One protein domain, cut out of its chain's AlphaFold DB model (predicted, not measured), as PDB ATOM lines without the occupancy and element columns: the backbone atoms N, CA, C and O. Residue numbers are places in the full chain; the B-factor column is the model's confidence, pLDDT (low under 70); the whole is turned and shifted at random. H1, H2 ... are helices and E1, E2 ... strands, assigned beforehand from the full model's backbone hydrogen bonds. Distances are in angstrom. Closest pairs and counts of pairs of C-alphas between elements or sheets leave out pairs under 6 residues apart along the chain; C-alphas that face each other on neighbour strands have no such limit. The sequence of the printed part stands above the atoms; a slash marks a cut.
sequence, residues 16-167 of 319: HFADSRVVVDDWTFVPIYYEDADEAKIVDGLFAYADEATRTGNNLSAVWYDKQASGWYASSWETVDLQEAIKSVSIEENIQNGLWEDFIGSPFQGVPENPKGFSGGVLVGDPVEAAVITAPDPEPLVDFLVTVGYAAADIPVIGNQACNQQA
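Overview. This is residues 16 to 167 of the 319 residues of an uncharacterized protein of Phycisphaerae bacterium (UniProt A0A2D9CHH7). One strongly twisted antiparallel sheet makes a wall, with helix H1 packed over one face and running along the strands; the short helices H3 and H4 run side by side, opposite ways, at one end of the longest axis, while the turn between E2 and E3 reaches toward the other. The 152 printed residues hold E1 E2 E3 E4 E5 H1 H2 E6 H3 H4 in chain order, and the sheet's order is E1 E2 E3 E4 E5 E6. The class is mixed, helices and strands, with under half of the residues in named elements. The whole is compact, with a radius of gyration of the C-alphas of 15.5 A, and spans 46 by 34 by 27 A.

Arrangement. E1, residues 21 to 24, forms a hairpin with E2, residues 27 to 35; N 22 and O 29 are 2.9 A apart. E2 and E3, residues 41 to 50, form a hairpin, with N 30 and O 47 at 2.8 A; E3 bends by 65 degrees at residue 44. E3 and E4, residues 62 to 68, form a hairpin, with N 46 and O 65 at 2.8 A. E4 and E5, residues 71 to 76, form another, with N 66 and O 73 at 2.8 A. E1 to E5 are a meander, each strand the antiparallel neighbour of the one before. H1, residues 82 to 92, is on the sheet at a height of 9.3 A, over E4 and only just over E3, with 3 C-alphas falling on E3; it makes two layers, a helix on one face of a sheet. On the local plane it stands at 6 degrees to E4. H2, residues 100 to 103, only just touches H1, with 3 pairs of C-alphas within 8 A, the closest Gln 83 and Glu 101 at 7.3 A. E6, residues 116 to 119, is antiparallel to E5, with N 118 and O 74 at 2.9 A. H3, residues 129 to 134, and H4, residues 139 to 147, are close but not clearly touching: their closest C-alphas, Val 132 and Leu 141, are 6.9 A apart, at a shallow tilt of 26 degrees, opposite ways. Every O i to N i+4 pair is within hydrogen-bond range in H1, H3 and H4; H2 is too short for one.

Along the chain. E1 begins at C-alpha 21 (-42.597, -28.495, 29.369). E2 is 26.0 A long, E3 25.4 A, E4 19.3 A, E5 16.9 A, H1 15.6 A and H4 11.9 A. H4 ends at C-alpha 147 (-28.747, -7.805, 38.592).

Size, cuts and confidence. The C-alphas farthest apart, Asp 38 and Val 148, are 49.1 A apart. The printed part has no cut. The links E3 to E4 and H2 to E6 are long, and residues 148 to 167 hold no named element. The pLDDT is under 70 in residues 97 to 107 and 153 to 162.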
ATOM      1  N   HIS A  16     -55.669 -28.847  34.789       92.88
ATOM      2  CA  HIS A  16     -54.538 -29.738  34.975       92.88
ATOM      3  C   HIS A  16     -53.238 -29.044  34.585       92.88
ATOM      4  O   HIS A  16     -53.150 -28.422  33.527       92.88
ATOM      5  N   PHE A  17     -52.191 -29.235  35.388       93.06
ATOM      6  CA  PHE A  17     -50.834 -29.045  34.889       93.06
ATOM      7  C   PHE A  17     -50.505 -30.172  33.914       93.06
ATOM      8  O   PHE A  17     -50.623 -31.352  34.252       93.06
ATOM      9  N   ALA A  18     -50.059 -29.804  32.720       92.56
ATOM     10  CA  ALA A  18     -49.469 -30.739  31.781       92.56
ATOM     11  C   ALA A  18     -48.180 -31.337  32.356       92.56
ATOM     12  O   ALA A  18     -47.496 -30.721  33.176       92.56
ATOM     13  N   ASP A  19     -47.813 -32.525  31.895       89.12
ATOM     14  CA  ASP A  19     -46.518 -33.165  32.141       89.12
ATOM     15  C   ASP A  19     -45.443 -32.721  31.129       89.12
ATOM     16  O   ASP A  19     -44.238 -32.885  31.370       89.12
ATOM     17  N   SER A  20     -45.872 -32.096  30.031       91.12
ATOM     18  CA  SER A  20     -45.005 -31.471  29.046       91.12
ATOM     19  C   SER A  20     -44.470 -30.113  29.501       91.12
ATOM     20  O   SER A  20     -45.060 -29.417  30.328       91.12
ATOM     21  N   ARG A  21     -43.293 -29.737  29.003       92.38
ATOM     22  CA  ARG A  21     -42.597 -28.495  29.369       92.38
ATOM     23  C   ARG A  21     -42.100 -27.794  28.125       92.38
ATOM     24  O   ARG A  21     -41.641 -28.452  27.189       92.38
ATOM     25  N   VAL A  22     -42.090 -26.472  28.170       90.75
ATOM     26  CA  VAL A  22     -41.356 -25.660  27.207       90.75
ATOM     27  C   VAL A  22     -40.307 -24.861  27.958       90.75
ATOM     28  O   VAL A  22     -40.648 -24.098  28.849       90.75
ATOM     29  N   VAL A  23     -39.037 -25.048  27.632       89.31
ATOM     30  CA  VAL A  23     -37.932 -24.340  28.281       89.31
ATOM     31  C   VAL A  23     -37.415 -23.270  27.331       89.31
ATOM     32  O   VAL A  23     -37.095 -23.569  26.177       89.31
ATOM     33  N   VAL A  24     -37.367 -22.035  27.820       86.31
ATOM     34  CA  VAL A  24     -36.848 -20.867  27.113       86.31
ATOM     35  C   VAL A  24     -35.787 -20.223  27.990       86.31
ATOM     36  O   VAL A  24     -36.111 -19.639  29.021       86.31
ATOM     37  N   ASP A  25     -34.527 -20.351  27.581       84.88
ATOM     38  CA  ASP A  25     -33.360 -20.015  28.401       84.88
ATOM     39  C   ASP A  25     -33.480 -20.615  29.816       84.88
ATOM     40  O   ASP A  25     -33.665 -21.824  29.956       84.88
ATOM     41  N   ASP A  26     -33.424 -19.773  30.847       85.75
ATOM     42  CA  ASP A  26     -33.467 -20.173  32.253       85.75
ATOM     43  C   ASP A  26     -34.901 -20.313  32.797       85.75
ATOM     44  O   ASP A  26     -35.099 -20.506  33.995       85.75
ATOM     45  N   TRP A  27     -35.914 -20.213  31.932       89.50
ATOM     46  CA  TRP A  27     -37.325 -20.285  32.302       89.50
ATOM     47  C   TRP A  27     -37.985 -21.549  31.771       89.50
ATOM     48  O   TRP A  27     -37.863 -21.909  30.600       89.50
ATOM     49  N   THR A  28     -38.766 -22.202  32.624       91.50
ATOM     50  CA  THR A  28     -39.597 -23.346  32.257       91.50
ATOM     51  C   THR A  28     -41.067 -22.961  32.295       91.50
ATOM     52  O   THR A  28     -41.582 -22.540  33.322       91.50
ATOM     53  N   PHE A  29     -41.754 -23.171  31.179       93.50
ATOM     54  CA  PHE A  29     -43.187 -22.990  31.006       93.50
ATOM     55  C   PHE A  29     -43.901 -24.333  31.115       93.50
ATOM     56  O   PHE A  29     -43.542 -25.322  30.463       93.50
ATOM     57  N   VAL A  30     -44.945 -24.338  31.927       94.25
ATOM     58  CA  VAL A  30     -45.804 -25.476  32.221       94.25
ATOM     59  C   VAL A  30     -47.193 -25.141  31.718       94.25
ATOM     60  O   VAL A  30     -47.821 -24.218  32.238       94.25
ATOM     61  N   PRO A  31     -47.690 -25.864  30.716       95.50
ATOM     62  CA  PRO A  31     -49.050 -25.668  30.261       95.50
ATOM     63  C   PRO A  31     -50.056 -26.030  31.350       95.50
ATOM     64  O   PRO A  31     -49.925 -27.063  32.007       95.50
ATOM     65  N   ILE A  32     -51.067 -25.185  31.503       95.62
ATOM     66  CA  ILE A  32     -52.285 -25.470  32.250       95.62
ATOM     67  C   ILE A  32     -53.375 -25.671  31.204       95.62
ATOM     68  O   ILE A  32     -53.493 -24.879  30.264       95.62
ATOM     69  N   TYR A  33     -54.106 -26.772  31.316       95.50
ATOM     70  CA  TYR A  33     -55.150 -27.114  30.365       95.50
ATOM     71  C   TYR A  33     -56.392 -27.642  31.070       95.50
ATOM     72  O   TYR A  33     -56.304 -28.219  32.155       95.50
ATOM     73  N   TYR A  34     -57.532 -27.527  30.405       94.69
ATOM     74  CA  TYR A  34     -58.755 -28.234  30.768       94.69
ATOM     75  C   TYR A  34     -59.203 -29.161  29.637       94.69
ATOM     76  O   TYR A  34     -58.755 -29.045  28.493       94.69
ATOM     77  N   GLU A  35     -60.081 -30.103  29.967       94.31
ATOM     78  CA  GLU A  35     -60.749 -30.963  28.991       94.31
ATOM     79  C   GLU A  35     -62.139 -30.399  28.701       94.31
ATOM     80  O   GLU A  35     -62.941 -30.184  29.614       94.31
ATOM     81  N   ASP A  36     -62.411 -30.100  27.433       93.06
ATOM     82  CA  ASP A  36     -63.736 -29.653  27.018       93.06
ATOM     83  C   ASP A  36     -64.735 -30.821  26.922       93.06
ATOM     84  O   ASP A  36     -64.443 -31.972  27.253       93.06
ATOM     85  N   ALA A  37     -65.960 -30.525  26.480       91.00
ATOM     86  CA  ALA A  37     -67.016 -31.530  26.364       91.00
ATOM     87  C   ALA A  37     -66.712 -32.646  25.342       91.00
ATOM     88  O   ALA A  37     -67.341 -33.702  25.417       91.00
ATOM     89  N   ASP A  38     -65.776 -32.415  24.418       91.81
ATOM     90  CA  ASP A  38     -65.331 -33.366  23.398       91.81
ATOM     91  C   ASP A  38     -64.008 -34.056  23.799       91.81
ATOM     92  O   ASP A  38     -63.352 -34.676  22.960       91.81
ATOM     93  N   GLU A  39     -63.612 -33.954  25.077       89.38
ATOM     94  CA  GLU A  39     -62.339 -34.448  25.626       89.38
ATOM     95  C   GLU A  39     -61.107 -33.805  24.955       89.38
ATOM     96  O   GLU A  39     -59.985 -34.322  25.031       89.38
ATOM     97  N   ALA A  40     -61.282 -32.658  24.288       90.81
ATOM     98  CA  ALA A  40     -60.173 -31.909  23.728       90.81
ATOM     99  C   ALA A  40     -59.448 -31.162  24.850       90.81
ATOM    100  O   ALA A  40     -60.047 -30.442  25.647       90.81
ATOM    101  N   LYS A  41     -58.125 -31.323  24.886       93.44
ATOM    102  CA  LYS A  41     -57.257 -30.650  25.851       93.44
ATOM    103  C   LYS A  41     -56.942 -29.247  25.351       93.44
ATOM    104  O   LYS A  41     -56.227 -29.091  24.357       93.44
ATOM    105  N   ILE A  42     -57.491 -28.241  26.020       94.31
ATOM    106  CA  ILE A  42     -57.360 -26.832  25.652       94.31
ATOM    107  C   ILE A  42     -56.417 -26.160  26.638       94.31
ATOM    108  O   ILE A  42     -56.707 -26.104  27.827       94.31
ATOM    109  N   VAL A  43     -55.293 -25.650  26.132       96.31
ATOM    110  CA  VAL A  43     -54.348 -24.852  26.922       96.31
ATOM    111  C   VAL A  43     -54.864 -23.420  27.025       96.31
ATOM    112  O   VAL A  43     -54.925 -22.700  26.023       96.31
ATOM    113  N   ASP A  44     -55.207 -23.014  28.237       95.69
ATOM    114  CA  ASP A  44     -55.663 -21.673  28.596       95.69
ATOM    115  C   ASP A  44     -54.811 -21.030  29.698       95.69
ATOM    116  O   ASP A  44     -54.995 -19.858  29.995       95.69
ATOM    117  N   GLY A  45     -53.808 -21.729  30.225       96.19
ATOM    118  CA  GLY A  45     -52.818 -21.129  31.108       96.19
ATOM    119  C   GLY A  45     -51.398 -21.595  30.813       96.19
ATOM    120  O   GLY A  45     -51.161 -22.664  30.248       96.19
ATOM    121  N   LEU A  46     -50.423 -20.782  31.208       95.75
ATOM    122  CA  LEU A  46     -49.010 -21.145  31.247       95.75
ATOM    123  C   LEU A  46     -48.440 -20.702  32.595       95.75
ATOM    124  O   LEU A  46     -48.445 -19.517  32.915       95.75
ATOM    125  N   PHE A  47     -47.908 -21.637  33.369       94.69
ATOM    126  CA  PHE A  47     -47.133 -21.336  34.565       94.69
ATOM    127  C   PHE A  47     -45.647 -21.348  34.215       94.69
ATOM    128  O   PHE A  47     -45.094 -22.389  33.867       94.69
ATOM    129  N   ALA A  48     -45.007 -20.188  34.254       93.44
ATOM    130  CA  ALA A  48     -43.588 -20.024  33.994       93.44
ATOM    131  C   ALA A  48     -42.826 -19.908  35.313       93.44
ATOM    132  O   ALA A  48     -43.273 -19.201  36.210       93.44
ATOM    133  N   TYR A  49     -41.670 -20.553  35.432       91.94
ATOM    134  CA  TYR A  49     -40.780 -20.397  36.582       91.94
ATOM    135  C   TYR A  49     -39.313 -20.441  36.167       91.94
ATOM    136  O   TYR A  49     -38.956 -21.116  35.199       91.94
ATOM    137  N   ALA A  50     -38.474 -19.713  36.897       89.06
ATOM    138  CA  ALA A  50     -37.035 -19.671  36.671       89.06
ATOM    139  C   ALA A  50     -36.326 -20.874  37.314       89.06
ATOM    140  O   ALA A  50     -36.744 -21.364  38.367       89.06
ATOM    141  N   ASP A  51     -35.224 -21.322  36.711       85.50
ATOM    142  CA  ASP A  51     -34.310 -22.288  37.322       85.50
ATOM    143  C   ASP A  51     -33.708 -21.695  38.608       85.50
ATOM    144  O   ASP A  51     -33.039 -20.662  38.601       85.50
ATOM    145  N   GLU A  52     -33.926 -22.360  39.744       82.56
ATOM    146  CA  GLU A  52     -33.389 -21.928  41.036       82.56
ATOM    147  C   GLU A  52     -31.864 -21.759  41.021       82.56
ATOM    148  O   GLU A  52     -31.337 -20.921  41.753       82.56
ATOM    149  N   ALA A  53     -31.153 -22.521  40.184       83.06
ATOM    150  CA  ALA A  53     -29.700 -22.460  40.081       83.06
ATOM    151  C   ALA A  53     -29.179 -21.190  39.389       83.06
ATOM    152  O   ALA A  53     -28.016 -20.829  39.592       83.06
ATOM    153  N   THR A  54     -30.000 -20.523  38.576       80.00
ATOM    154  CA  THR A  54     -29.609 -19.324  37.811       80.00
ATOM    155  C   THR A  54     -30.110 -18.030  38.450       80.00
ATOM    156  O   THR A  54     -29.610 -16.946  38.142       80.00
ATOM    157  N   ARG A  55     -31.046 -18.128  39.400       82.12
ATOM    158  CA  ARG A  55     -31.602 -16.978  40.118       82.12
ATOM    159  C   ARG A  55     -30.565 -16.283  40.997       82.12
ATOM    160  O   ARG A  55     -29.757 -16.903  41.689       82.12
ATOM    161  N   THR A  56     -30.649 -14.956  41.036       79.06
ATOM    162  CA  THR A  56     -29.858 -14.110  41.936       79.06
ATOM    163  C   THR A  56     -30.781 -13.262  42.810       79.06
ATOM    164  O   THR A  56     -31.801 -12.756  42.355       79.06
ATOM    165  N   GLY A  57     -30.453 -13.118  44.098       82.44
ATOM    166  CA  GLY A  57     -31.229 -12.279  45.020       82.44
ATOM    167  C   GLY A  57     -32.677 -12.741  45.237       82.44
ATOM    168  O   GLY A  57     -32.943 -13.936  45.336       82.44
ATOM    169  N   ASN A  58     -33.595 -11.775  45.347       84.69
ATOM    170  CA  ASN A  58     -35.024 -11.997  45.610       84.69
ATOM    171  C   ASN A  58     -35.894 -11.758  44.363       84.69
ATOM    172  O   ASN A  58     -37.057 -11.376  44.489       84.69
ATOM    173  N   ASN A  59     -35.328 -11.935  43.168       85.50
ATOM    174  CA  ASN A  59     -36.035 -11.739  41.901       85.50
ATOM    175  C   ASN A  59     -37.244 -12.679  41.785       85.50
ATOM    176  O   ASN A  59     -37.309 -13.703  42.484       85.50
ATOM    177  N   LEU A  60     -38.176 -12.340  40.888       87.44
ATOM    178  CA  LEU A  60     -39.376 -13.142  40.651       87.44
ATOM    179  C   LEU A  60     -39.007 -14.597  40.341       87.44
ATOM    180  O   LEU A  60     -38.077 -14.882  39.592       87.44
ATOM    181  N   SER A  61     -39.722 -15.525  40.968       89.56
ATOM    182  CA  SER A  61     -39.502 -16.967  40.815       89.56
ATOM    183  C   SER A  61     -40.430 -17.593  39.783       89.56
ATOM    184  O   SER A  61     -40.074 -18.600  39.173       89.56
ATOM    185  N   ALA A  62     -41.618 -17.013  39.617       92.31
ATOM    186  CA  ALA A  62     -42.691 -17.565  38.817       92.31
ATOM    187  C   ALA A  62     -43.631 -16.479  38.302       92.31
ATOM    188  O   ALA A  62     -43.878 -15.491  38.986       92.31
ATOM    189  N   VAL A  63     -44.206 -16.717  37.127       93.25
ATOM    190  CA  VAL A  63     -45.265 -15.906  36.528       93.25
ATOM    191  C   VAL A  63     -46.321 -16.833  35.957       93.25
ATOM    192  O   VAL A  63     -46.025 -17.803  35.265       93.25
ATOM    193  N   TRP A  64     -47.574 -16.520  36.238       95.38
ATOM    194  CA  TRP A  64     -48.725 -17.202  35.686       95.38
ATOM    195  C   TRP A  64     -49.353 -16.353  34.588       95.38
ATOM    196  O   TRP A  64     -49.750 -15.209  34.808       95.38
ATOM    197  N   TYR A  65     -49.418 -16.932  33.394       95.12
ATOM    198  CA  TYR A  65     -50.139 -16.387  32.260       95.12
ATOM    199  C   TYR A  65     -51.490 -17.082  32.142       95.12
ATOM    200  O   TYR A  65     -51.539 -18.294  31.952       95.12
ATOM    201  N   ASP A  66     -52.561 -16.306  32.217       95.50
ATOM    202  CA  ASP A  66     -53.946 -16.760  32.102       95.50
ATOM    203  C   ASP A  66     -54.565 -16.225  30.803       95.50
ATOM    204  O   ASP A  66     -54.462 -15.031  30.489       95.50
ATOM    205  N   LYS A  67     -55.178 -17.107  30.013       94.81
ATOM    206  CA  LYS A  67     -55.817 -16.778  28.742       94.81
ATOM    207  C   LYS A  67     -57.298 -16.521  28.963       94.81
ATOM    208  O   LYS A  67     -58.129 -17.424  29.000       94.81
ATOM    209  N   GLN A  68     -57.653 -15.247  28.943       93.44
ATOM    210  CA  GLN A  68     -59.038 -14.803  29.013       93.44
ATOM    211  C   GLN A  68     -59.564 -14.429  27.622       93.44
ATOM    212  O   GLN A  68     -58.829 -14.349  26.634       93.44
ATOM    213  N   ALA A  69     -60.863 -14.134  27.529       89.62
ATOM    214  CA  ALA A  69     -61.515 -13.777  26.264       89.62
ATOM    215  C   ALA A  69     -60.883 -12.557  25.557       89.62
ATOM    216  O   ALA A  69     -60.939 -12.448  24.331       89.62
ATOM    217  N   SER A  70     -60.299 -11.634  26.320       91.12
ATOM    218  CA  SER A  70     -59.633 -10.418  25.837       91.12
ATOM    219  C   SER A  70     -58.150 -10.606  25.502       91.12
ATOM    220  O   SER A  70     -57.560  -9.705  24.906       91.12
ATOM    221  N   GLY A  71     -57.551 -11.748  25.846       91.81
ATOM    222  CA  GLY A  71     -56.138 -12.038  25.619       91.81
ATOM    223  C   GLY A  71     -55.459 -12.656  26.836       91.81
ATOM    224  O   GLY A  71     -56.115 -13.153  27.748       91.81
ATOM    225  N   TRP A  72     -54.130 -12.620  26.828       92.88
ATOM    226  CA  TRP A  72     -53.310 -13.141  27.916       92.88
ATOM    227  C   TRP A  72     -53.077 -12.087  28.990       92.88
ATOM    228  O   TRP A  72     -52.712 -10.949  28.684       92.88
ATOM    229  N   TYR A  73     -53.232 -12.501  30.238       92.88
ATOM    230  CA  TYR A  73     -52.960 -11.718  31.432       92.88
ATOM    231  C   TYR A  73     -51.813 -12.366  32.181       92.88
ATOM    232  O   TYR A  73     -51.735 -13.585  32.239       92.88
ATOM    233  N   ALA A  74     -50.912 -11.559  32.727       93.00
ATOM    234  CA  ALA A  74     -49.788 -12.054  33.500       93.00
ATOM    235  C   ALA A  74     -49.947 -11.634  34.958       93.00
ATOM    236  O   ALA A  74     -50.243 -10.471  35.248       93.00
ATOM    237  N   SER A  75     -49.721 -12.582  35.856       94.19
ATOM    238  CA  SER A  75     -49.711 -12.360  37.293       94.19
ATOM    239  C   SER A  75     -48.501 -13.045  37.921       94.19
ATOM    240  O   SER A  75     -47.993 -14.028  37.392       94.19
ATOM    241  N   SER A  76     -48.007 -12.519  39.032       94.12
ATOM    242  CA  SER A  76     -46.795 -12.993  39.701       94.12
ATOM    243  C   SER A  76     -46.908 -12.792  41.212       94.12
ATOM    244  O   SER A  76     -47.842 -12.148  41.687       94.12
ATOM    245  N   TRP A  77     -45.962 -13.321  41.979       92.62
ATOM    246  CA  TRP A  77     -45.940 -13.238  43.440       92.62
ATOM    247  C   TRP A  77     -44.723 -12.460  43.935       92.62
ATOM    248  O   TRP A  77     -43.736 -12.328  43.211       92.62
ATOM    249  N   GLU A  78     -44.772 -11.950  45.166       90.00
ATOM    250  CA  GLU A  78     -43.577 -11.400  45.824       90.00
ATOM    251  C   GLU A  78     -42.720 -12.510  46.446       90.00
ATOM    252  O   GLU A  78     -41.517 -12.330  46.658       90.00
ATOM    253  N   THR A  79     -43.328 -13.662  46.740       87.25
ATOM    254  CA  THR A  79     -42.625 -14.826  47.278       87.25
ATOM    255  C   THR A  79     -41.618 -15.407  46.284       87.25
ATOM    256  O   THR A  79     -41.855 -15.520  45.082       87.25
ATOM    257  N   VAL A  80     -40.474 -15.836  46.815       87.25
ATOM    258  CA  VAL A  80     -39.472 -16.602  46.063       87.25
ATOM    259  C   VAL A  80     -39.725 -18.108  46.124       87.25
ATOM    260  O   VAL A  80     -39.043 -18.845  45.408       87.25
ATOM    261  N   ASP A  81     -40.667 -18.541  46.969       87.88
ATOM    262  CA  ASP A  81     -41.046 -19.937  47.168       87.88
ATOM    263  C   ASP A  81     -41.956 -20.399  46.026       87.88
ATOM    264  O   ASP A  81     -43.127 -20.027  45.925       87.88
ATOM    265  N   LEU A  82     -41.401 -21.229  45.148       88.19
ATOM    266  CA  LEU A  82     -42.118 -21.741  43.990       88.19
ATOM    267  C   LEU A  82     -43.334 -22.596  44.393       88.19
ATOM    268  O   LEU A  82     -44.348 -22.571  43.697       88.19
ATOM    269  N   GLN A  83     -43.278 -23.302  45.530       87.69
ATOM    270  CA  GLN A  83     -44.398 -24.119  46.015       87.69
ATOM    271  C   GLN A  83     -45.595 -23.275  46.426       87.69
ATOM    272  O   GLN A  83     -46.744 -23.675  46.235       87.69
ATOM    273  N   GLU A  84     -45.334 -22.101  46.993       90.44
ATOM    274  CA  GLU A  84     -46.383 -21.155  47.337       90.44
ATOM    275  C   GLU A  84     -47.113 -20.667  46.078       90.44
ATOM    276  O   GLU A  84     -48.344 -20.733  46.023       90.44
ATOM    277  N   ALA A  85     -46.361 -20.266  45.047       91.44
ATOM    278  CA  ALA A  85     -46.910 -19.831  43.763       91.44
ATOM    279  C   ALA A  85     -47.747 -20.932  43.089       91.44
ATOM    280  O   ALA A  85     -48.872 -20.691  42.653       91.44
ATOM    281  N   ILE A  86     -47.243 -22.167  43.071       90.44
ATOM    282  CA  ILE A  86     -47.958 -23.329  42.525       90.44
ATOM    283  C   ILE A  86     -49.263 -23.567  43.255       90.44
ATOM    284  O   ILE A  86     -50.300 -23.718  42.619       90.44
ATOM    285  N   LYS A  87     -49.226 -23.594  44.590       89.12
ATOM    286  CA  LYS A  87     -50.425 -23.821  45.393       89.12
ATOM    287  C   LYS A  87     -51.457 -22.719  45.169       89.12
ATOM    288  O   LYS A  87     -52.648 -23.010  45.159       89.12
ATOM    289  N   SER A  88     -51.001 -21.479  44.986       92.12
ATOM    290  CA  SER A  88     -51.849 -20.345  44.617       92.12
ATOM    291  C   SER A  88     -52.599 -20.628  43.307       92.12
ATOM    292  O   SER A  88     -53.827 -20.640  43.301       92.12
ATOM    293  N   VAL A  89     -51.876 -20.990  42.237       93.06
ATOM    294  CA  VAL A  89     -52.478 -21.347  40.935       93.06
ATOM    295  C   VAL A  89     -53.394 -22.562  41.043       93.06
ATOM    296  O   VAL A  89     -54.501 -22.531  40.519       93.06
ATOM    297  N   SER A  90     -52.992 -23.618  41.756       91.00
ATOM    298  CA  SER A  90     -53.825 -24.815  41.925       91.00
ATOM    299  C   SER A  90     -55.174 -24.508  42.579       91.00
ATOM    300  O   SER A  90     -56.172 -25.144  42.244       91.00
ATOM    301  N   ILE A  91     -55.219 -23.556  43.518       89.81
ATOM    302  CA  ILE A  91     -56.462 -23.134  44.172       89.81
ATOM    303  C   ILE A  91     -57.334 -22.326  43.208       89.81
ATOM    304  O   ILE A  91     -58.522 -22.630  43.098       89.81
ATOM    305  N   GLU A  92     -56.762 -21.328  42.526       91.69
ATOM    306  CA  GLU A  92     -57.495 -20.464  41.585       91.69
ATOM    307  C   GLU A  92     -58.063 -21.268  40.400       91.69
ATOM    308  O   GLU A  92     -59.244 -21.148  40.075       91.69
ATOM    309  N   GLU A  93     -57.268 -22.189  39.850       91.56
ATOM    310  CA  GLU A  93     -57.617 -23.024  38.689       91.56
ATOM    311  C   GLU A  93     -58.296 -24.357  39.070       91.56
ATOM    312  O   GLU A  93     -58.545 -25.216  38.226       91.56
ATOM    313  N   ASN A  94     -58.603 -24.579  40.357       91.38
ATOM    314  CA  ASN A  94     -59.219 -25.821  40.854       91.38
ATOM    315  C   ASN A  94     -58.489 -27.105  40.374       91.38
ATOM    316  O   ASN A  94     -59.108 -28.113  40.018       91.38
ATOM    317  N   ILE A  95     -57.155 -27.081  40.382       89.88
ATOM    318  CA  ILE A  95     -56.307 -28.206  39.983       89.88
ATOM    319  C   ILE A  95     -56.213 -29.174  41.163       89.88
ATOM    320  O   ILE A  95     -55.536 -28.908  42.152       89.88
ATOM    321  N   GLN A  96     -56.908 -30.311  41.080       76.38
ATOM    322  CA  GLN A  96     -57.078 -31.184  42.249       76.38
ATOM    323  C   GLN A  96     -55.968 -32.214  42.476       76.38
ATOM    324  O   GLN A  96     -55.909 -32.755  43.572       76.38
ATOM    325  N   ASN A  97     -55.131 -32.530  41.482       61.16
ATOM    326  CA  ASN A  97     -54.095 -33.570  41.587       61.16
ATOM    327  C   ASN A  97     -53.059 -33.441  40.458       61.16
ATOM    328  O   ASN A  97     -53.155 -34.127  39.439       61.16
ATOM    329  N   GLY A  98     -52.061 -32.578  40.627       57.16
ATOM    330  CA  GLY A  98     -50.895 -32.566  39.748       57.16
ATOM    331  C   GLY A  98     -49.737 -33.329  40.385       57.16
ATOM    332  O   GLY A  98     -49.348 -33.008  41.501       57.16
ATOM    333  N   LEU A  99     -49.087 -34.231  39.635       59.84
ATOM    334  CA  LEU A  99     -47.724 -34.720  39.949       59.84
ATOM    335  C   LEU A  99     -46.723 -33.561  40.149       59.84
ATOM    336  O   LEU A  99     -45.611 -33.756  40.627       59.84
ATOM    337  N   TRP A 100     -47.124 -32.356  39.747       61.97
ATOM    338  CA  TRP A 100     -46.417 -31.101  39.892       61.97
ATOM    339  C   TRP A 100     -46.049 -30.745  41.340       61.97
ATOM    340  O   TRP A 100     -44.924 -30.311  41.574       61.97
ATOM    341  N   GLU A 101     -46.944 -30.970  42.310       55.12
ATOM    342  CA  GLU A 101     -46.667 -30.659  43.726       55.12
ATOM    343  C   GLU A 101     -45.515 -31.509  44.273       55.12
ATOM    344  O   GLU A 101     -44.693 -31.024  45.053       55.12
ATOM    345  N   ASP A 102     -45.401 -32.749  43.784       57.25
ATOM    346  CA  ASP A 102     -44.311 -33.637  44.158       57.25
ATOM    347  C   ASP A 102     -42.974 -33.094  43.637       57.25
ATOM    348  O   ASP A 102     -41.999 -33.102  44.383       57.25
ATOM    349  N   PHE A 103     -42.918 -32.566  42.402       57.53
ATOM    350  CA  PHE A 103     -41.674 -32.168  41.718       57.53
ATOM    351  C   PHE A 103     -40.812 -31.142  42.470       57.53
ATOM    352  O   PHE A 103     -39.607 -31.094  42.222       57.53
ATOM    353  N   ILE A 104     -41.390 -30.341  43.367       59.53
ATOM    354  CA  ILE A 104     -40.719 -29.159  43.938       59.53
ATOM    355  C   ILE A 104     -40.497 -29.328  45.463       59.53
ATOM    356  O   ILE A 104     -40.169 -28.394  46.188       59.53
ATOM    357  N   GLY A 105     -40.661 -30.539  46.013       58.81
ATOM    358  CA  GLY A 105     -40.247 -30.862  47.389       58.81
ATOM    359  C   GLY A 105     -41.357 -30.844  48.450       58.81
ATOM    360  O   GLY A 105     -42.405 -31.453  48.273       58.81
ATOM    361  N   SER A 106     -41.082 -30.268  49.630       59.94
ATOM    362  CA  SER A 106     -41.987 -30.356  50.792       59.94
ATOM    363  C   SER A 106     -43.272 -29.550  50.563       59.94
ATOM    364  O   SER A 106     -43.180 -28.400  50.139       59.94
ATOM    365  N   PRO A 107     -44.460 -30.075  50.922       67.12
ATOM    366  CA  PRO A 107     -45.722 -29.378  50.692       67.12
ATOM    367  C   PRO A 107     -45.780 -28.062  51.471       67.12
ATOM    368  O   PRO A 107     -45.567 -28.049  52.690       67.12
ATOM    369  N   PHE A 108     -46.132 -26.967  50.795       73.44
ATOM    370  CA  PHE A 108     -46.320 -25.663  51.425       73.44
ATOM    371  C   PHE A 108     -47.462 -25.703  52.458       73.44
ATOM    372  O   PHE A 108     -48.621 -26.003  52.141       73.44
ATOM    373  N   GLN A 109     -47.143 -25.382  53.715       74.38
ATOM    374  CA  GLN A 109     -48.056 -25.504  54.865       74.38
ATOM    375  C   GLN A 109     -48.858 -24.224  55.179       74.38
ATOM    376  O   GLN A 109     -49.611 -24.201  56.151       74.38
ATOM    377  N   GLY A 110     -48.720 -23.160  54.382       83.69
ATOM    378  CA  GLY A 110     -49.414 -21.884  54.584       83.69
ATOM    379  C   GLY A 110     -50.671 -21.691  53.728       83.69
ATOM    380  O   GLY A 110     -51.061 -22.558  52.933       83.69
ATOM    381  N   VAL A 111     -51.277 -20.510  53.882       87.25
ATOM    382  CA  VAL A 111     -52.198 -19.917  52.898       87.25
ATOM    383  C   VAL A 111     -51.324 -19.204  51.867       87.25
ATOM    384  O   VAL A 111     -50.540 -18.358  52.293       87.25
ATOM    385  N   PRO A 112     -51.387 -19.570  50.576       90.00
ATOM    386  CA  PRO A 112     -50.514 -18.959  49.584       90.00
ATOM    387  C   PRO A 112     -50.885 -17.494  49.351       90.00
ATOM    388  O   PRO A 112     -52.061 -17.130  49.431       90.00
ATOM    389  N   GLU A 113     -49.888 -16.656  49.066       92.19
ATOM    390  CA  GLU A 113     -50.108 -15.298  48.568       92.19
ATOM    391  C   GLU A 113     -50.964 -15.332  47.287       92.19
ATOM    392  O   GLU A 113     -50.775 -16.179  46.408       92.19
ATOM    393  N   ASN A 114     -51.904 -14.390  47.162       93.19
ATOM    394  CA  ASN A 114     -52.623 -14.180  45.908       93.19
ATOM    395  C   ASN A 114     -51.682 -13.532  44.887       93.19
ATOM    396  O   ASN A 114     -50.981 -12.578  45.240       93.19
ATOM    397  N   PRO A 115     -51.700 -13.971  43.621       94.56
ATOM    398  CA  PRO A 115     -50.874 -13.349  42.609       94.56
ATOM    399  C   PRO A 115     -51.322 -11.900  42.374       94.56
ATOM    400  O   PRO A 115     -52.501 -11.545  42.468       94.56
ATOM    401  N   LYS A 116     -50.358 -11.043  42.059       94.19
ATOM    402  CA  LYS A 116     -50.543  -9.638  41.696       94.19
ATOM    403  C   LYS A 116     -50.343  -9.495  40.196       94.19
ATOM    404  O   LYS A 116     -49.580 -10.252  39.603       94.19
ATOM    405  N   GLY A 117     -51.005  -8.516  39.584       92.62
ATOM    406  CA  GLY A 117     -50.790  -8.225  38.167       92.62
ATOM    407  C   GLY A 117     -49.306  -7.999  37.878       92.62
ATOM    408  O   GLY A 117     -48.586  -7.447  38.709       92.62
ATOM    409  N   PHE A 118     -48.850  -8.428  36.709       89.12
ATOM    410  CA  PHE A 118     -47.463  -8.316  36.275       89.12
ATOM    411  C   PHE A 118     -47.414  -7.704  34.874       89.12
ATOM    412  O   PHE A 118     -48.153  -8.115  33.978       89.12
ATOM    413  N   SER A 119     -46.566  -6.696  34.681       85.06
ATOM    414  CA  SER A 119     -46.462  -5.971  33.416       85.06
ATOM    415  C   SER A 119     -45.061  -5.409  33.214       85.06
ATOM    416  O   SER A 119     -44.468  -4.830  34.120       85.06
ATOM    417  N   GLY A 120     -44.525  -5.559  32.001       77.06
ATOM    418  CA  GLY A 120     -43.259  -4.931  31.615       77.06
ATOM    419  C   GLY A 120     -42.038  -5.388  32.419       77.06
ATOM    420  O   GLY A 120     -41.070  -4.643  32.488       77.06
ATOM    421  N   GLY A 121     -42.071  -6.576  33.029       82.12
ATOM    422  CA  GLY A 121     -40.960  -7.086  33.837       82.12
ATOM    423  C   GLY A 121     -41.079  -6.798  35.332       82.12
ATOM    424  O   GLY A 121     -40.185  -7.203  36.069       82.12
ATOM    425  N   VAL A 122     -42.149  -6.126  35.783       88.56
ATOM    426  CA  VAL A 122     -42.377  -5.804  37.199       88.56
ATOM    427  C   VAL A 122     -43.815  -6.030  37.669       88.56
ATOM    428  O   VAL A 122     -44.747  -6.125  36.866       88.56
ATOM    429  N   LEU A 123     -44.011  -6.130  38.987       91.00
ATOM    430  CA  LEU A 123     -45.343  -6.202  39.595       91.00
ATOM    431  C   LEU A 123     -46.107  -4.878  39.436       91.00
ATOM    432  O   LEU A 123     -45.554  -3.789  39.590       91.00
ATOM    433  N   VAL A 124     -47.409  -4.978  39.179       90.56
ATOM    434  CA  VAL A 124     -48.325  -3.835  39.140       90.56
ATOM    435  C   VAL A 124     -48.423  -3.220  40.533       90.56
ATOM    436  O   VAL A 124     -48.696  -3.909  41.517       90.56
ATOM    437  N   GLY A 125     -48.236  -1.905  40.609       90.12
ATOM    438  CA  GLY A 125     -48.152  -1.149  41.852       90.12
ATOM    439  C   GLY A 125     -46.750  -1.079  42.459       90.12
ATOM    440  O   GLY A 125     -46.598  -0.425  43.495       90.12
ATOM    441  N   ASP A 126     -45.732  -1.698  41.847       91.44
ATOM    442  CA  ASP A 126     -44.349  -1.558  42.305       91.44
ATOM    443  C   ASP A 126     -43.877  -0.094  42.178       91.44
ATOM    444  O   ASP A 126     -44.171   0.569  41.175       91.44
ATOM    445  N   PRO A 127     -43.115   0.448  43.151       92.69
ATOM    446  CA  PRO A 127     -42.567   1.802  43.066       92.69
ATOM    447  C   PRO A 127     -41.789   2.112  41.778       92.69
ATOM    448  O   PRO A 127     -41.718   3.282  41.386       92.69
ATOM    449  N   VAL A 128     -41.204   1.104  41.124       91.50
ATOM    450  CA  VAL A 128     -40.446   1.257  39.873       91.50
ATOM    451  C   VAL A 128     -41.294   1.023  38.619       91.50
ATOM    452  O   VAL A 128     -40.829   1.346  37.528       91.50
ATOM    453  N   GLU A 129     -42.545   0.558  38.742       90.56
ATOM    454  CA  GLU A 129     -43.446   0.263  37.612       90.56
ATOM    455  C   GLU A 129     -43.578   1.453  36.663       90.56
ATOM    456  O   GLU A 129     -43.388   1.326  35.453       90.56
ATOM    457  N   ALA A 130     -43.838   2.642  37.213       90.94
ATOM    458  CA  ALA A 130     -43.990   3.847  36.409       90.94
ATOM    459  C   ALA A 130     -42.710   4.180  35.623       90.94
ATOM    460  O   ALA A 130     -42.793   4.647  34.488       90.94
ATOM    461  N   ALA A 131     -41.532   3.937  36.206       90.75
ATOM    462  CA  ALA A 131     -40.256   4.162  35.533       90.75
ATOM    463  C   ALA A 131     -40.010   3.127  34.428       90.75
ATOM    464  O   ALA A 131     -39.566   3.501  33.347       90.75
ATOM    465  N   VAL A 132     -40.346   1.859  34.676       89.06
ATOM    466  CA  VAL A 132     -40.201   0.768  33.705       89.06
ATOM    467  C   VAL A 132     -41.140   0.968  32.515       89.06
ATOM    468  O   VAL A 132     -40.678   1.035  31.383       89.06
ATOM    469  N   ILE A 133     -42.441   1.168  32.741       86.31
ATOM    470  CA  ILE A 133     -43.435   1.289  31.657       86.31
ATOM    471  C   ILE A 133     -43.212   2.541  30.792       86.31
ATOM    472  O   ILE A 133     -43.544   2.546  29.606       86.31
ATOM    473  N   THR A 134     -42.672   3.620  31.366       87.69
ATOM    474  CA  THR A 134     -42.418   4.869  30.624       87.69
ATOM    475  C   THR A 134     -41.022   4.952  30.013       87.69
ATOM    476  O   THR A 134     -40.746   5.894  29.261       87.69
ATOM    477  N   ALA A 135     -40.145   3.986  30.299       87.25
ATOM    478  CA  ALA A 135     -38.826   3.928  29.697       87.25
ATOM    479  C   ALA A 135     -38.949   3.715  28.175       87.25
ATOM    480  O   ALA A 135     -39.715   2.860  27.732       87.25
ATOM    481  N   PRO A 136     -38.181   4.452  27.350       84.88
ATOM    482  CA  PRO A 136     -38.116   4.190  25.910       84.88
ATOM    483  C   PRO A 136     -37.606   2.784  25.579       84.88
ATOM    484  O   PRO A 136     -37.936   2.250  24.526       84.88
ATOM    485  N   ASP A 137     -36.786   2.233  26.474       82.06
ATOM    486  CA  ASP A 137     -36.254   0.880  26.428       82.06
ATOM    487  C   ASP A 137     -36.230   0.328  27.869       82.06
ATOM    488  O   ASP A 137     -35.356   0.712  28.654       82.06
ATOM    489  N   PRO A 138     -37.244  -0.455  28.279       81.88
ATOM    490  CA  PRO A 138     -37.362  -0.949  29.651       81.88
ATOM    491  C   PRO A 138     -36.345  -2.046  29.989       81.88
ATOM    492  O   PRO A 138     -36.044  -2.240  31.163       81.88
ATOM    493  N   GLU A 139     -35.795  -2.740  28.992       81.88
ATOM    494  CA  GLU A 139     -34.965  -3.936  29.176       81.88
ATOM    495  C   GLU A 139     -33.675  -3.656  29.968       81.88
ATOM    496  O   GLU A 139     -33.504  -4.274  31.016       81.88
ATOM    497  N   PRO A 140     -32.839  -2.649  29.638       84.94
ATOM    498  CA  PRO A 140     -31.654  -2.343  30.445       84.94
ATOM    499  C   PRO A 140     -31.968  -1.958  31.896       84.94
ATOM    500  O   PRO A 140     -31.133  -2.136  32.785       84.94
ATOM    501  N   LEU A 141     -33.151  -1.383  32.145       87.88
ATOM    502  CA  LEU A 141     -33.592  -1.036  33.494       87.88
ATOM    503  C   LEU A 141     -34.023  -2.289  34.262       87.88
ATOM    504  O   LEU A 141     -33.608  -2.456  35.406       87.88
ATOM    505  N   VAL A 142     -34.808  -3.171  33.640       86.69
ATOM    506  CA  VAL A 142     -35.214  -4.455  34.231       86.69
ATOM    507  C   VAL A 142     -33.990  -5.335  34.487       86.69
ATOM    508  O   VAL A 142     -33.833  -5.817  35.603       86.69
ATOM    509  N   ASP A 143     -33.062  -5.445  33.536       86.25
ATOM    510  CA  ASP A 143     -31.798  -6.179  33.695       86.25
ATOM    511  C   ASP A 143     -30.971  -5.650  34.867       86.25
ATOM    512  O   ASP A 143     -30.393  -6.416  35.644       86.25
ATOM    513  N   PHE A 144     -30.917  -4.325  35.029       89.00
ATOM    514  CA  PHE A 144     -30.264  -3.713  36.178       89.00
ATOM    515  C   PHE A 144     -30.961  -4.100  37.487       89.00
ATOM    516  O   PHE A 144     -30.274  -4.495  38.429       89.00
ATOM    517  N   LEU A 145     -32.297  -4.019  37.549       89.88
ATOM    518  CA  LEU A 145     -33.090  -4.401  38.724       89.88
ATOM    519  C   LEU A 145     -32.868  -5.876  39.097       89.88
ATOM    520  O   LEU A 145     -32.579  -6.169  40.258       89.88
ATOM    521  N   VAL A 146     -32.893  -6.775  38.111       87.19
ATOM    522  CA  VAL A 146     -32.574  -8.205  38.257       87.19
ATOM    523  C   VAL A 146     -31.151  -8.385  38.794       87.19
ATOM    524  O   VAL A 146     -30.939  -9.094  39.777       87.19
ATOM    525  N   THR A 147     -30.167  -7.696  38.207       87.06
ATOM    526  CA  THR A 147     -28.747  -7.805  38.592       87.06
ATOM    527  C   THR A 147     -28.491  -7.357  40.033       87.06
ATOM    528  O   THR A 147     -27.633  -7.917  40.716       87.06
ATOM    529  N   VAL A 148     -29.218  -6.345  40.519       89.12
ATOM    530  CA  VAL A 148     -29.107  -5.884  41.915       89.12
ATOM    531  C   VAL A 148     -29.982  -6.682  42.888       89.12
ATOM    532  O   VAL A 148     -29.965  -6.391  44.085       89.12
ATOM    533  N   GLY A 149     -30.712  -7.693  42.407       85.75
ATOM    534  CA  GLY A 149     -31.562  -8.557  43.223       85.75
ATOM    535  C   GLY A 149     -32.863  -7.893  43.679       85.75
ATOM    536  O   GLY A 149     -33.339  -8.197  44.778       85.75
ATOM    537  N   TYR A 150     -33.383  -6.930  42.909       86.88
ATOM    538  CA  TYR A 150     -34.611  -6.215  43.240       86.88
ATOM    539  C   TYR A 150     -35.803  -7.173  43.186       86.88
ATOM    540  O   TYR A 150     -36.124  -7.750  42.145       86.88
ATOM    541  N   ALA A 151     -36.478  -7.320  44.327       75.88
ATOM    542  CA  ALA A 151     -37.712  -8.084  44.400       75.88
ATOM    543  C   ALA A 151     -38.733  -7.496  43.424       75.88
ATOM    544  O   ALA A 151     -38.824  -6.282  43.322       75.88
ATOM    545  N   ALA A 152     -39.488  -8.347  42.734       71.88
ATOM    546  CA  ALA A 152     -40.440  -7.973  41.687       71.88
ATOM    547  C   ALA A 152     -39.881  -7.720  40.279       71.88
ATOM    548  O   ALA A 152     -40.699  -7.493  39.399       71.88
ATOM    549  N   ALA A 153     -38.573  -7.808  40.015       69.19
ATOM    550  CA  ALA A 153     -38.046  -7.751  38.645       69.19
ATOM    551  C   ALA A 153     -37.686  -9.153  38.127       69.19
ATOM    552  O   ALA A 153     -36.790  -9.770  38.696       69.19
ATOM    553  N   ASP A 154     -38.380  -9.648  37.091       69.00
ATOM    554  CA  ASP A 154     -37.899 -10.685  36.150       69.00
ATOM    555  C   ASP A 154     -38.935 -10.993  35.041       69.00
ATOM    556  O   ASP A 154     -40.129 -11.045  35.313       69.00
ATOM    557  N   ILE A 155     -38.467 -11.182  33.803       61.19
ATOM    558  CA  ILE A 155     -38.785 -12.238  32.816       61.19
ATOM    559  C   ILE A 155     -38.195 -11.775  31.469       61.19
ATOM    560  O   ILE A 155     -38.795 -10.937  30.783       61.19
ATOM    561  N   PRO A 156     -37.061 -12.347  31.027       56.50
ATOM    562  CA  PRO A 156     -36.444 -12.017  29.743       56.50
ATOM    563  C   PRO A 156     -37.226 -12.569  28.539       56.50
ATOM    564  O   PRO A 156     -37.063 -12.102  27.417       56.50
ATOM    565  N   VAL A 157     -38.116 -13.549  28.738       55.41
ATOM    566  CA  VAL A 157     -38.721 -14.306  27.625       55.41
ATOM    567  C   VAL A 157     -39.747 -13.496  26.819       55.41
ATOM    568  O   VAL A 157     -40.045 -13.842  25.676       55.41
ATOM    569  N   ILE A 158     -40.287 -12.405  27.376       63.41
ATOM    570  CA  ILE A 158     -41.378 -11.656  26.731       63.41
ATOM    571  C   ILE A 158     -41.161 -10.128  26.706       63.41
ATOM    572  O   ILE A 158     -41.906  -9.397  26.050       63.41
ATOM    573  N   GLY A 159     -40.112  -9.628  27.363       54.94
ATOM    574  CA  GLY A 159     -39.713  -8.226  27.261       54.94
ATOM    575  C   GLY A 159     -39.082  -7.920  25.898       54.94
ATOM    576  O   GLY A 159     -38.184  -8.621  25.453       54.94
ATOM    577  N   ASN A 160     -39.560  -6.866  25.230       52.69
ATOM    578  CA  ASN A 160     -38.888  -6.171  24.116       52.69
ATOM    579  C   ASN A 160     -38.628  -6.935  22.803       52.69
ATOM    580  O   ASN A 160     -37.948  -6.426  21.906       52.69
ATOM    581  N   GLN A 161     -39.186  -8.130  22.621       60.47
ATOM    582  CA  GLN A 161     -39.039  -8.792  21.331       60.47
ATOM    583  C   GLN A 161     -39.822  -8.061  20.228       60.47
ATOM    584  O   GLN A 161     -40.854  -7.435  20.463       60.47
ATOM    585  N   ALA A 162     -39.361  -8.176  18.977       62.22
ATOM    586  CA  ALA A 162     -40.004  -7.537  17.824       62.22
ATOM    587  C   ALA A 162     -41.462  -7.988  17.580       62.22
ATOM    588  O   ALA A 162     -42.172  -7.359  16.792       62.22
ATOM    589  N   CYS A 163     -41.904  -9.078  18.213       71.69
ATOM    590  CA  CYS A 163     -43.283  -9.550  18.181       71.69
ATOM    591  C   CYS A 163     -43.968  -9.360  19.537       71.69
ATOM    592  O   CYS A 163     -43.332  -9.351  20.587       71.69
ATOM    593  N   ASN A 164     -45.286  -9.147  19.502       81.31
ATOM    594  CA  ASN A 164     -46.056  -8.873  20.707       81.31
ATOM    595  C   ASN A 164     -46.076 -10.097  21.644       81.31
ATOM    596  O   ASN A 164     -46.132 -11.243  21.198       81.31
ATOM    597  N   GLN A 165     -46.093  -9.841  22.955       83.81
ATOM    598  CA  GLN A 165     -46.223 -10.857  24.010       83.81
ATOM    599  C   GLN A 165     -47.320 -11.884  23.718       83.81
ATOM    600  O   GLN A 165     -47.142 -13.081  23.916       83.81
ATOM    601  N   GLN A 166     -48.453 -11.407  23.204       87.56
ATOM    602  CA  GLN A 166     -49.584 -12.253  22.860       87.56
ATOM    603  C   GLN A 166     -49.227 -13.310  21.807       87.56
ATOM    604  O   GLN A 166     -49.576 -14.466  21.996       87.56
ATOM    605  N   ALA A 167     -48.512 -12.964  20.730       86.56
ATOM    606  CA  ALA A 167     -48.118 -13.949  19.722       86.56
ATOM    607  C   ALA A 167     -47.147 -14.995  20.278       86.56
ATOM    608  O   ALA A 167     -47.241 -16.159  19.897       86.56
TER     609      ALA A 167